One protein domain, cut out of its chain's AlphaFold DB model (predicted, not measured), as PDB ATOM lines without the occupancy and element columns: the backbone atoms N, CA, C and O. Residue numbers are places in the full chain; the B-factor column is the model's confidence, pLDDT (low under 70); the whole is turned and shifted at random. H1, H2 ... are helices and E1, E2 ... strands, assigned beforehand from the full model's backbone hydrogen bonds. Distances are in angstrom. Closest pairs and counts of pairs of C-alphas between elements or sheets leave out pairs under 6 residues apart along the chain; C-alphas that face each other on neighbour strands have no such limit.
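Overview. This is residues 35 to 112 of the 272 residues of an uncharacterized protein of Ignavibacteria bacterium (UniProt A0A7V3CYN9). One arched, twisted sheet runs its hairpin E2-E3 past E1 to a free tip, residues 90 to 95; H1 only grazes the sheet. The printed part has 78 residues with H1, then E1, E2, E3, an antiparallel meander, each beside the one before. Mostly strand, it is only just extended, close to loose: radius of gyration of the C-alphas 17.4 A, spans 52 by 37 by 15 A.

Arrangement. Start at H1, residues 39 to 50, near E1, residues 57 to 69; its every O i to N i+4 pair is within hydrogen-bond range. E1 and E2, residues 72 to 91, form a hairpin, N 60 and O 80 2.8 A apart. E2 bends by 90 degrees at residue 88; its hairpin with E3, residues 94 to 110, has N 85 and O 100 2.8 A apart.

Along the chain. Find C-alpha 39 at (72.077, -17.845, 90.047). E3 runs 44.2 A to C-alpha 110 at (61.991, -11.001, 99.130).

Size, cuts and confidence. The printed part has no cut; residues 35 to 55, among others, have pLDDT under 70.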
ATOM      1  N   GLY A  35      62.916 -22.903  84.089       46.09
ATOM      2  CA  GLY A  35      63.266 -21.848  83.135       46.09
ATOM      3  C   GLY A  35      64.016 -20.679  83.782       46.09
ATOM      4  O   GLY A  35      64.121 -19.608  83.185       46.09
ATOM      5  N   ILE A  36      64.512 -20.844  85.014       50.50
ATOM      6  CA  ILE A  36      65.210 -19.791  85.752       50.50
ATOM      7  C   ILE A  36      66.719 -20.073  85.666       50.50
ATOM      8  O   ILE A  36      67.160 -21.172  86.011       50.50
ATOM      9  N   PRO A  37      67.545 -19.111  85.210       56.31
ATOM     10  CA  PRO A  37      68.991 -19.281  85.203       56.31
ATOM     11  C   PRO A  37      69.491 -19.540  86.623       56.31
ATOM     12  O   PRO A  37      69.204 -18.765  87.544       56.31
ATOM     13  N   ASN A  38      70.261 -20.611  86.810       66.06
ATOM     14  CA  ASN A  38      70.854 -20.908  88.104       66.06
ATOM     15  C   ASN A  38      71.771 -19.745  88.521       66.06
ATOM     16  O   ASN A  38      72.812 -19.483  87.915       66.06
ATOM     17  N   LEU A  39      71.380 -19.040  89.583       65.56
ATOM     18  CA  LEU A  39      72.077 -17.845  90.047       65.56
ATOM     19  C   LEU A  39      73.537 -18.137  90.437       65.56
ATOM     20  O   LEU A  39      74.375 -17.249  90.325       65.56
ATOM     21  N   ASP A  40      73.862 -19.354  90.892       63.81
ATOM     22  CA  ASP A  40      75.254 -19.752  91.156       63.81
ATOM     23  C   ASP A  40      76.080 -19.876  89.876       63.81
ATOM     24  O   ASP A  40      77.211 -19.388  89.845       63.81
ATOM     25  N   LEU A  41      75.515 -20.443  88.805       67.50
ATOM     26  CA  LEU A  41      76.184 -20.505  87.501       67.50
ATOM     27  C   LEU A  41      76.440 -19.101  86.954       67.50
ATOM     28  O   LEU A  41      77.555 -18.797  86.542       67.50
ATOM     29  N   LEU A  42      75.451 -18.210  87.048       65.50
ATOM     30  CA  LEU A  42      75.566 -16.836  86.556       65.50
ATOM     31  C   LEU A  42      76.616 -16.026  87.340       65.50
ATOM     32  O   LEU A  42      77.412 -15.293  86.753       65.50
ATOM     33  N   ILE A  43      76.672 -16.202  88.666       65.94
ATOM     34  CA  ILE A  43      77.700 -15.593  89.523       65.94
ATOM     35  C   ILE A  43      79.090 -16.152  89.197       65.94
ATOM     36  O   ILE A  43      80.053 -15.387  89.128       65.94
ATOM     37  N   ASN A  44      79.216 -17.467  89.019       67.62
ATOM     38  CA  ASN A  44      80.497 -18.110  88.729       67.62
ATOM     39  C   ASN A  44      81.017 -17.734  87.340       67.62
ATOM     40  O   ASN A  44      82.199 -17.414  87.211       67.62
ATOM     41  N   TYR A  45      80.133 -17.664  86.346       68.75
ATOM     42  CA  TYR A  45      80.430 -17.167  85.007       68.75
ATOM     43  C   TYR A  45      80.891 -15.703  85.032       68.75
ATOM     44  O   TYR A  45      81.918 -15.339  84.458       68.75
ATOM     45  N   HIS A  46      80.195 -14.848  85.786       65.56
ATOM     46  CA  HIS A  46      80.618 -13.460  85.949       65.56
ATOM     47  C   HIS A  46      82.001 -13.359  86.615       65.56
ATOM     48  O   HIS A  46      82.868 -12.616  86.157       65.56
ATOM     49  N   LYS A  47      82.259 -14.161  87.657       65.56
ATOM     50  CA  LYS A  47      83.579 -14.236  88.304       65.56
ATOM     51  C   LYS A  47      84.673 -14.742  87.359       65.56
ATOM     52  O   LYS A  47      85.801 -14.264  87.464       65.56
ATOM     53  N   SER A  48      84.377 -15.683  86.459       68.94
ATOM     54  CA  SER A  48      85.359 -16.177  85.485       68.94
ATOM     55  C   SER A  48      85.692 -15.138  84.418       68.94
ATOM     56  O   SER A  48      86.862 -15.014  84.072       68.94
ATOM     57  N   ILE A  49      84.717 -14.338  83.969       62.38
ATOM     58  CA  ILE A  49      84.968 -13.205  83.059       62.38
ATOM     59  C   ILE A  49      85.859 -12.150  83.735       62.38
ATOM     60  O   ILE A  49      86.792 -11.628  83.129       62.38
ATOM     61  N   MET A  50      85.619 -11.864  85.018       59.84
ATOM     62  CA  MET A  50      86.334 -10.810  85.752       59.84
ATOM     63  C   MET A  50      87.777 -11.164  86.149       59.84
ATOM     64  O   MET A  50      88.534 -10.270  86.524       59.84
ATOM     65  N   LYS A  51      88.197 -12.438  86.069       59.22
ATOM     66  CA  LYS A  51      89.554 -12.875  86.462       59.22
ATOM     67  C   LYS A  51      90.685 -12.262  85.620       59.22
ATOM     68  O   LYS A  51      91.824 -12.285  86.073       59.22
ATOM     69  N   GLY A  52      90.392 -11.716  84.436       56.94
ATOM     70  CA  GLY A  52      91.390 -11.115  83.539       56.94
ATOM     71  C   GLY A  52      91.420  -9.583  83.513       56.94
ATOM     72  O   GLY A  52      92.375  -9.011  82.997       56.94
ATOM     73  N   ASN A  53      90.395  -8.908  84.044       55.75
ATOM     74  CA  ASN A  53      90.314  -7.447  84.069       55.75
ATOM     75  C   ASN A  53      89.312  -7.021  85.158       55.75
ATOM     76  O   ASN A  53      88.103  -7.150  84.946       55.75
ATOM     77  N   PRO A  54      89.763  -6.560  86.341       61.19
ATOM     78  CA  PRO A  54      88.851  -6.159  87.400       61.19
ATOM     79  C   PRO A  54      88.089  -4.912  86.947       61.19
ATOM     80  O   PRO A  54      88.630  -3.808  86.912       61.19
ATOM     81  N   SER A  55      86.826  -5.095  86.574       66.31
ATOM     82  CA  SER A  55      85.937  -3.980  86.270       66.31
ATOM     83  C   SER A  55      85.822  -3.063  87.487       66.31
ATOM     84  O   SER A  55      85.705  -3.516  88.629       66.31
ATOM     85  N   TYR A  56      85.796  -1.754  87.240       78.06
ATOM     86  CA  TYR A  56      85.467  -0.756  88.256       78.06
ATOM     87  C   TYR A  56      84.033  -0.936  88.788       78.06
ATOM     88  O   TYR A  56      83.713  -0.413  89.848       78.06
ATOM     89  N   LEU A  57      83.186  -1.706  88.095       80.12
ATOM     90  CA  LEU A  57      81.862  -2.141  88.539       80.12
ATOM     91  C   LEU A  57      81.855  -3.638  88.840       80.12
ATOM     92  O   LEU A  57      82.230  -4.440  87.986       80.12
ATOM     93  N   TYR A  58      81.355  -4.031  90.009       81.06
ATOM     94  CA  TYR A  58      81.191  -5.440  90.366       81.06
ATOM     95  C   TYR A  58      79.861  -5.708  91.068       81.06
ATOM     96  O   TYR A  58      79.310  -4.847  91.755       81.06
ATOM     97  N   ILE A  59      79.351  -6.930  90.916       81.00
ATOM     98  CA  ILE A  59      78.114  -7.373  91.562       81.00
ATOM     99  C   ILE A  59      78.457  -8.186  92.815       81.00
ATOM    100  O   ILE A  59      79.196  -9.167  92.769       81.00
ATOM    101  N   SER A  60      77.893  -7.783  93.948       81.06
ATOM    102  CA  SER A  60      77.905  -8.516  95.209       81.06
ATOM    103  C   SER A  60      76.536  -9.154  95.417       81.06
ATOM    104  O   SER A  60      75.521  -8.461  95.428       81.06
ATOM    105  N   VAL A  61      76.501 -10.476  95.588       81.88
ATOM    106  CA  VAL A  61      75.268 -11.217  95.870       81.88
ATOM    107  C   VAL A  61      75.359 -11.820  97.265       81.88
ATOM    108  O   VAL A  61      76.141 -12.738  97.499       81.88
ATOM    109  N   ASN A  62      74.526 -11.328  98.176       80.31
ATOM    110  CA  ASN A  62      74.354 -11.894  99.507       80.31
ATOM    111  C   ASN A  62      73.076 -12.740  99.502       80.31
ATOM    112  O   ASN A  62      71.962 -12.207  99.557       80.31
ATOM    113  N   LYS A  63      73.240 -14.060  99.389       77.00
ATOM    114  CA  LYS A  63      72.121 -15.008  99.361       77.00
ATOM    115  C   LYS A  63      71.563 -15.256 100.761       77.00
ATOM    116  O   LYS A  63      72.317 -15.344 101.725       77.00
ATOM    117  N   ALA A  64      70.243 -15.432 100.828       64.88
ATOM    118  CA  ALA A  64      69.519 -16.000 101.964       64.88
ATOM    119  C   ALA A  64      69.764 -15.311 103.318       64.88
ATOM    120  O   ALA A  64      70.002 -15.975 104.331       64.88
ATOM    121  N   LEU A  65      69.637 -13.982 103.361       68.94
ATOM    122  CA  LEU A  65      69.525 -13.291 104.642       68.94
ATOM    123  C   LEU A  65      68.202 -13.706 105.294       68.94
ATOM    124  O   LEU A  65      67.126 -13.314 104.839       68.94
ATOM    125  N   ASN A  66      68.296 -14.547 106.322       71.50
ATOM    126  CA  ASN A  66      67.156 -15.083 107.053       71.50
ATOM    127  C   ASN A  66      67.093 -14.416 108.427       71.50
ATOM    128  O   ASN A  66      67.988 -14.588 109.252       71.50
ATOM    129  N   PHE A  67      66.006 -13.699 108.683       74.88
ATOM    130  CA  PHE A  67      65.711 -13.117 109.982       74.88
ATOM    131  C   PHE A  67      64.453 -13.782 110.520       74.88
ATOM    132  O   PHE A  67      63.393 -13.746 109.890       74.88
ATOM    133  N   ARG A  68      64.582 -14.416 111.684       73.44
ATOM    134  CA  ARG A  68      63.450 -14.937 112.441       73.44
ATOM    135  C   ARG A  68      63.380 -14.157 113.743       73.44
ATOM    136  O   ARG A  68      64.168 -14.401 114.650       73.44
ATOM    137  N   GLN A  69      62.459 -13.203 113.816       68.62
ATOM    138  CA  GLN A  69      62.132 -12.504 115.056       68.62
ATOM    139  C   GLN A  69      60.649 -12.710 115.352       68.62
ATOM    140  O   GLN A  69      59.785 -12.487 114.505       68.62
ATOM    141  N   GLN A  70      60.369 -13.193 116.564       70.75
ATOM    142  CA  GLN A  70      59.027 -13.574 117.007       70.75
ATOM    143  C   GLN A  70      58.330 -14.543 116.022       70.75
ATOM    144  O   GLN A  70      58.753 -15.692 115.888       70.75
ATOM    145  N   LYS A  71      57.268 -14.083 115.342       64.62
ATOM    146  CA  LYS A  71      56.442 -14.845 114.388       64.62
ATOM    147  C   LYS A  71      56.731 -14.516 112.919       64.62
ATOM    148  O   LYS A  71      56.166 -15.159 112.041       64.62
ATOM    149  N   LEU A  72      57.584 -13.531 112.639       72.44
ATOM    150  CA  LEU A  72      57.814 -13.053 111.280       72.44
ATOM    151  C   LEU A  72      59.066 -13.716 110.707       72.44
ATOM    152  O   LEU A  72      60.169 -13.606 111.249       72.44
ATOM    153  N   LEU A  73      58.868 -14.443 109.609       77.50
ATOM    154  CA  LEU A  73      59.944 -14.987 108.796       77.50
ATOM    155  C   LEU A  73      60.210 -14.000 107.663       77.50
ATOM    156  O   LEU A  73      59.374 -13.829 106.775       77.50
ATOM    157  N   ARG A  74      61.383 -13.370 107.675       76.25
ATOM    158  CA  ARG A  74      61.854 -12.540 106.565       76.25
ATOM    159  C   ARG A  74      63.056 -13.216 105.935       76.25
ATOM    160  O   ARG A  74      64.049 -13.501 106.599       76.25
ATOM    161  N   ARG A  75      62.944 -13.490 104.642       81.69
ATOM    162  CA  ARG A  75      64.008 -14.055 103.820       81.69
ATOM    163  C   ARG A  75      64.129 -13.207 102.574       81.69
ATOM    164  O   ARG A  75      63.125 -12.977 101.897       81.69
ATOM    165  N   PHE A  76      65.328 -12.750 102.262       83.00
ATOM    166  CA  PHE A  76      65.566 -12.053 101.007       83.00
ATOM    167  C   PHE A  76      66.988 -12.272 100.507       83.00
ATOM    168  O   PHE A  76      67.911 -12.561 101.273       83.00
ATOM    169  N   ASN A  77      67.142 -12.136  99.195       83.88
ATOM    170  CA  ASN A  77      68.438 -12.018  98.550       83.88
ATOM    171  C   ASN A  77      68.757 -10.542  98.376       83.88
ATOM    172  O   ASN A  77      67.877  -9.753  98.036       83.88
ATOM    173  N   LEU A  78      70.011 -10.177  98.608       84.75
ATOM    174  CA  LEU A  78      70.470  -8.806  98.472       84.75
ATOM    175  C   LEU A  78      71.548  -8.750  97.402       84.75
ATOM    176  O   LEU A  78      72.637  -9.298  97.575       84.75
ATOM    177  N   ILE A  79      71.206  -8.133  96.280       85.81
ATOM    178  CA  ILE A  79      72.037  -8.037  95.086       85.81
ATOM    179  C   ILE A  79      72.449  -6.579  94.953       85.81
ATOM    180  O   ILE A  79      71.605  -5.704  94.782       85.81
ATOM    181  N   ARG A  80      73.751  -6.313  95.039       85.56
ATOM    182  CA  ARG A  80      74.299  -4.962  94.962       85.56
ATOM    183  C   ARG A  80      75.256  -4.832  93.806       85.56
ATOM    184  O   ARG A  80      76.240  -5.564  93.756       85.56
ATOM    185  N   MET A  81      75.026  -3.862  92.935       86.19
ATOM    186  CA  MET A  81      76.073  -3.396  92.037       86.19
ATOM    187  C   MET A  81      76.885  -2.334  92.767       86.19
ATOM    188  O   MET A  81      76.329  -1.373  93.298       86.19
ATOM    189  N   LYS A  82      78.199  -2.517  92.812       87.19
ATOM    190  CA  LYS A  82      79.142  -1.633  93.487       87.19
ATOM    191  C   LYS A  82      80.123  -1.053  92.486       87.19
ATOM    192  O   LYS A  82      80.558  -1.751  91.576       87.19
ATOM    193  N   VAL A  83      80.483   0.205  92.691       87.38
ATOM    194  CA  VAL A  83      81.560   0.883  91.971       87.38
ATOM    195  C   VAL A  83      82.765   0.965  92.893       87.38
ATOM    196  O   VAL A  83      82.632   1.361  94.048       87.38
ATOM    197  N   ASN A  84      83.937   0.582  92.408       83.19
ATOM    198  CA  ASN A  84      85.188   0.727  93.126       83.19
ATOM    199  C   ASN A  84      85.875   2.030  92.702       83.19
ATOM    200  O   ASN A  84      86.231   2.202  91.538       83.19
ATOM    201  N   PHE A  85      86.067   2.933  93.654       82.50
ATOM    202  CA  PHE A  85      86.755   4.203  93.469       82.50
ATOM    203  C   PHE A  85      88.117   4.150  94.156       82.50
ATOM    204  O   PHE A  85      88.220   3.677  95.284       82.50
ATOM    205  N   SER A  86      89.153   4.691  93.521       83.00
ATOM    206  CA  SER A  86      90.408   4.987  94.215       83.00
ATOM    207  C   SER A  86      90.295   6.365  94.857       83.00
ATOM    208  O   SER A  86      89.993   7.345  94.176       83.00
ATOM    209  N   ALA A  87      90.497   6.444  96.167       82.69
ATOM    210  CA  ALA A  87      90.426   7.678  96.934       82.69
ATOM    211  C   ALA A  87      91.774   7.989  97.586       82.69
ATOM    212  O   ALA A  87      92.438   7.111  98.140       82.69
ATOM    213  N   ILE A  88      92.142   9.268  97.559       89.69
ATOM    214  CA  ILE A  88      93.296   9.813  98.270       89.69
ATOM    215  C   ILE A  88      92.753  10.562  99.483       89.69
ATOM    216  O   ILE A  88      92.085  11.582  99.342       89.69
ATOM    217  N   LEU A  89      93.004  10.040 100.680       87.50
ATOM    218  CA  LEU A  89      92.627  10.692 101.927       87.50
ATOM    219  C   LEU A  89      93.821  11.429 102.520       87.50
ATOM    220  O   LEU A  89      94.877  10.829 102.708       87.50
ATOM    221  N   ASN A  90      93.625  12.687 102.901       88.38
ATOM    222  CA  ASN A  90      94.542  13.394 103.787       88.38
ATOM    223  C   ASN A  90      93.959  13.380 105.203       88.38
ATOM    224  O   ASN A  90      92.938  14.018 105.463       88.38
ATOM    225  N   LYS A  91      94.587  12.632 106.113       84.88
ATOM    226  CA  LYS A  91      94.228  12.636 107.535       84.88
ATOM    227  C   LYS A  91      95.441  13.098 108.331       84.88
ATOM    228  O   LYS A  91      96.440  12.389 108.394       84.88
ATOM    229  N   ASN A  92      95.338  14.284 108.931       89.44
ATOM    230  CA  ASN A  92      96.390  14.900 109.744       89.44
ATOM    231  C   ASN A  92      97.744  15.001 109.008       89.44
ATOM    232  O   ASN A  92      98.784  14.678 109.572       89.44
ATOM    233  N   GLY A  93      97.730  15.376 107.725       89.19
ATOM    234  CA  GLY A  93      98.937  15.509 106.901       89.19
ATOM    235  C   GLY A  93      99.462  14.196 106.311       89.19
ATOM    236  O   GLY A  93     100.357  14.226 105.472       89.19
ATOM    237  N   THR A  94      98.896  13.044 106.686       85.88
ATOM    238  CA  THR A  94      99.255  11.753 106.084       85.88
ATOM    239  C   THR A  94      98.359  11.467 104.884       85.88
ATOM    240  O   THR A  94      97.135  11.379 105.024       85.88
ATOM    241  N   ILE A  95      98.974  11.290 103.711       91.31
ATOM    242  CA  ILE A  95      98.287  10.883 102.482       91.31
ATOM    243  C   ILE A  95      98.132   9.362 102.481       91.31
ATOM    244  O   ILE A  95      99.115   8.625 102.528       91.31
ATOM    245  N   LYS A  96      96.890   8.880 102.404       89.12
ATOM    246  CA  LYS A  96      96.567   7.459 102.291       89.12
ATOM    247  C   LYS A  96      95.756   7.207 101.029       89.12
ATOM    248  O   LYS A  96      94.675   7.764 100.859       89.12
ATOM    249  N   HIS A  97      96.248   6.307 100.188       82.94
ATOM    250  CA  HIS A  97      95.475   5.759  99.082       82.94
ATOM    251  C   HIS A  97      94.603   4.617  99.604       82.94
ATOM    252  O   HIS A  97      95.090   3.723 100.301       82.94
ATOM    253  N   GLN A  98      93.313   4.642  99.295       88.12
ATOM    254  CA  GLN A  98      92.398   3.564  99.641       88.12
ATOM    255  C   GLN A  98      91.365   3.348  98.540       88.12
ATOM    256  O   GLN A  98      90.884   4.297  97.930       88.12
ATOM    257  N   ASN A  99      90.982   2.092  98.340       80.25
ATOM    258  CA  ASN A  99      89.843   1.761  97.500       80.25
ATOM    259  C   ASN A  99      88.552   1.899  98.313       80.25
ATOM    260  O   ASN A  99      88.424   1.327  99.398       80.25
ATOM    261  N   LEU A 100      87.604   2.669  97.791       79.81
ATOM    262  CA  LEU A 100      86.271   2.871  98.336       79.81
ATOM    263  C   LEU A 100      85.250   2.195  97.430       79.81
ATOM    264  O   LEU A 100      85.109   2.552  96.266       79.81
ATOM    265  N   ALA A 101      84.491   1.254  97.979       79.81
ATOM    266  CA  ALA A 101      83.351   0.686  97.276       79.81
ATOM    267  C   ALA A 101      82.104   1.541  97.536       79.81
ATOM    268  O   ALA A 101      81.601   1.570  98.659       79.81
ATOM    269  N   GLY A 102      81.596   2.212  96.504       79.31
ATOM    270  CA  GLY A 102      80.270   2.828  96.520       79.31
ATOM    271  C   GLY A 102      79.204   1.847  96.042       79.31
ATOM    272  O   GLY A 102      79.458   1.021  95.171       79.31
ATOM    273  N   GLU A 103      78.003   1.920  96.608       82.25
ATOM    274  CA  GLU A 103      76.852   1.131  96.157       82.25
ATOM    275  C   GLU A 103      76.114   1.917  95.066       82.25
ATOM    276  O   GLU A 103      75.666   3.033  95.311       82.25
ATOM    277  N   LEU A 104      76.031   1.356  93.855       82.69
ATOM    278  CA  LEU A 104      75.367   1.977  92.702       82.69
ATOM    279  C   LEU A 104      73.902   1.551  92.605       82.69
ATOM    280  O   LEU A 104      73.022   2.383  92.417       82.69
ATOM    281  N   ILE A 105      73.645   0.251  92.747       85.00
ATOM    282  CA  ILE A 105      72.292  -0.311  92.791       85.00
ATOM    283  C   ILE A 105      72.222  -1.268  93.975       85.00
ATOM    284  O   ILE A 105      73.112  -2.103  94.133       85.00
ATOM    285  N   ASP A 106      71.160  -1.168  94.772       85.75
ATOM    286  CA  ASP A 106      70.843  -2.102  95.854       85.75
ATOM    287  C   ASP A 106      69.452  -2.709  95.613       85.75
ATOM    288  O   ASP A 106      68.434  -2.021  95.712       85.75
ATOM    289  N   VAL A 107      69.411  -3.990  95.243       82.75
ATOM    290  CA  VAL A 107      68.178  -4.736  94.974       82.75
ATOM    291  C   VAL A 107      67.972  -5.771  96.067       82.75
ATOM    292  O   VAL A 107      68.762  -6.704  96.226       82.75
ATOM    293  N   SER A 108      66.860  -5.647  96.787       84.88
ATOM    294  CA  SER A 108      66.400  -6.673  97.721       84.88
ATOM    295  C   SER A 108      65.257  -7.471  97.099       84.88
ATOM    296  O   SER A 108      64.257  -6.911  96.658       84.88
ATOM    297  N   VAL A 109      65.413  -8.792  97.044       85.38
ATOM    298  CA  VAL A 109      64.415  -9.713  96.489       85.38
ATOM    299  C   VAL A 109      63.876 -10.572  97.618       85.38
ATOM    300  O   VAL A 109      64.544 -11.503  98.078       85.38
ATOM    301  N   SER A 110      62.674 -10.240  98.084       85.88
ATOM    302  CA  SER A 110      61.991 -11.001  99.130       85.88
ATOM    303  C   SER A 110      61.604 -12.394  98.637       85.88
ATOM    304  O   SER A 110      61.112 -12.569  97.527       85.88
ATOM    305  N   HIS A 111      61.797 -13.401  99.484       86.81
ATOM    306  CA  HIS A 111      61.283 -14.745  99.250       86.81
ATOM    307  C   HIS A 111      59.751 -14.742  99.308       86.81
ATOM    308  O   HIS A 111      59.171 -14.081 100.167       86.81
ATOM    309  N   LYS A 112      59.095 -15.550  98.467       85.00
ATOM    310  CA  LYS A 112      57.624 -15.644  98.389       85.00
ATOM    311  C   LYS A 112      56.931 -16.010  99.706       85.00
ATOM    312  O   LYS A 112      55.775 -15.681  99.907       85.00
TER     313      LYS A 112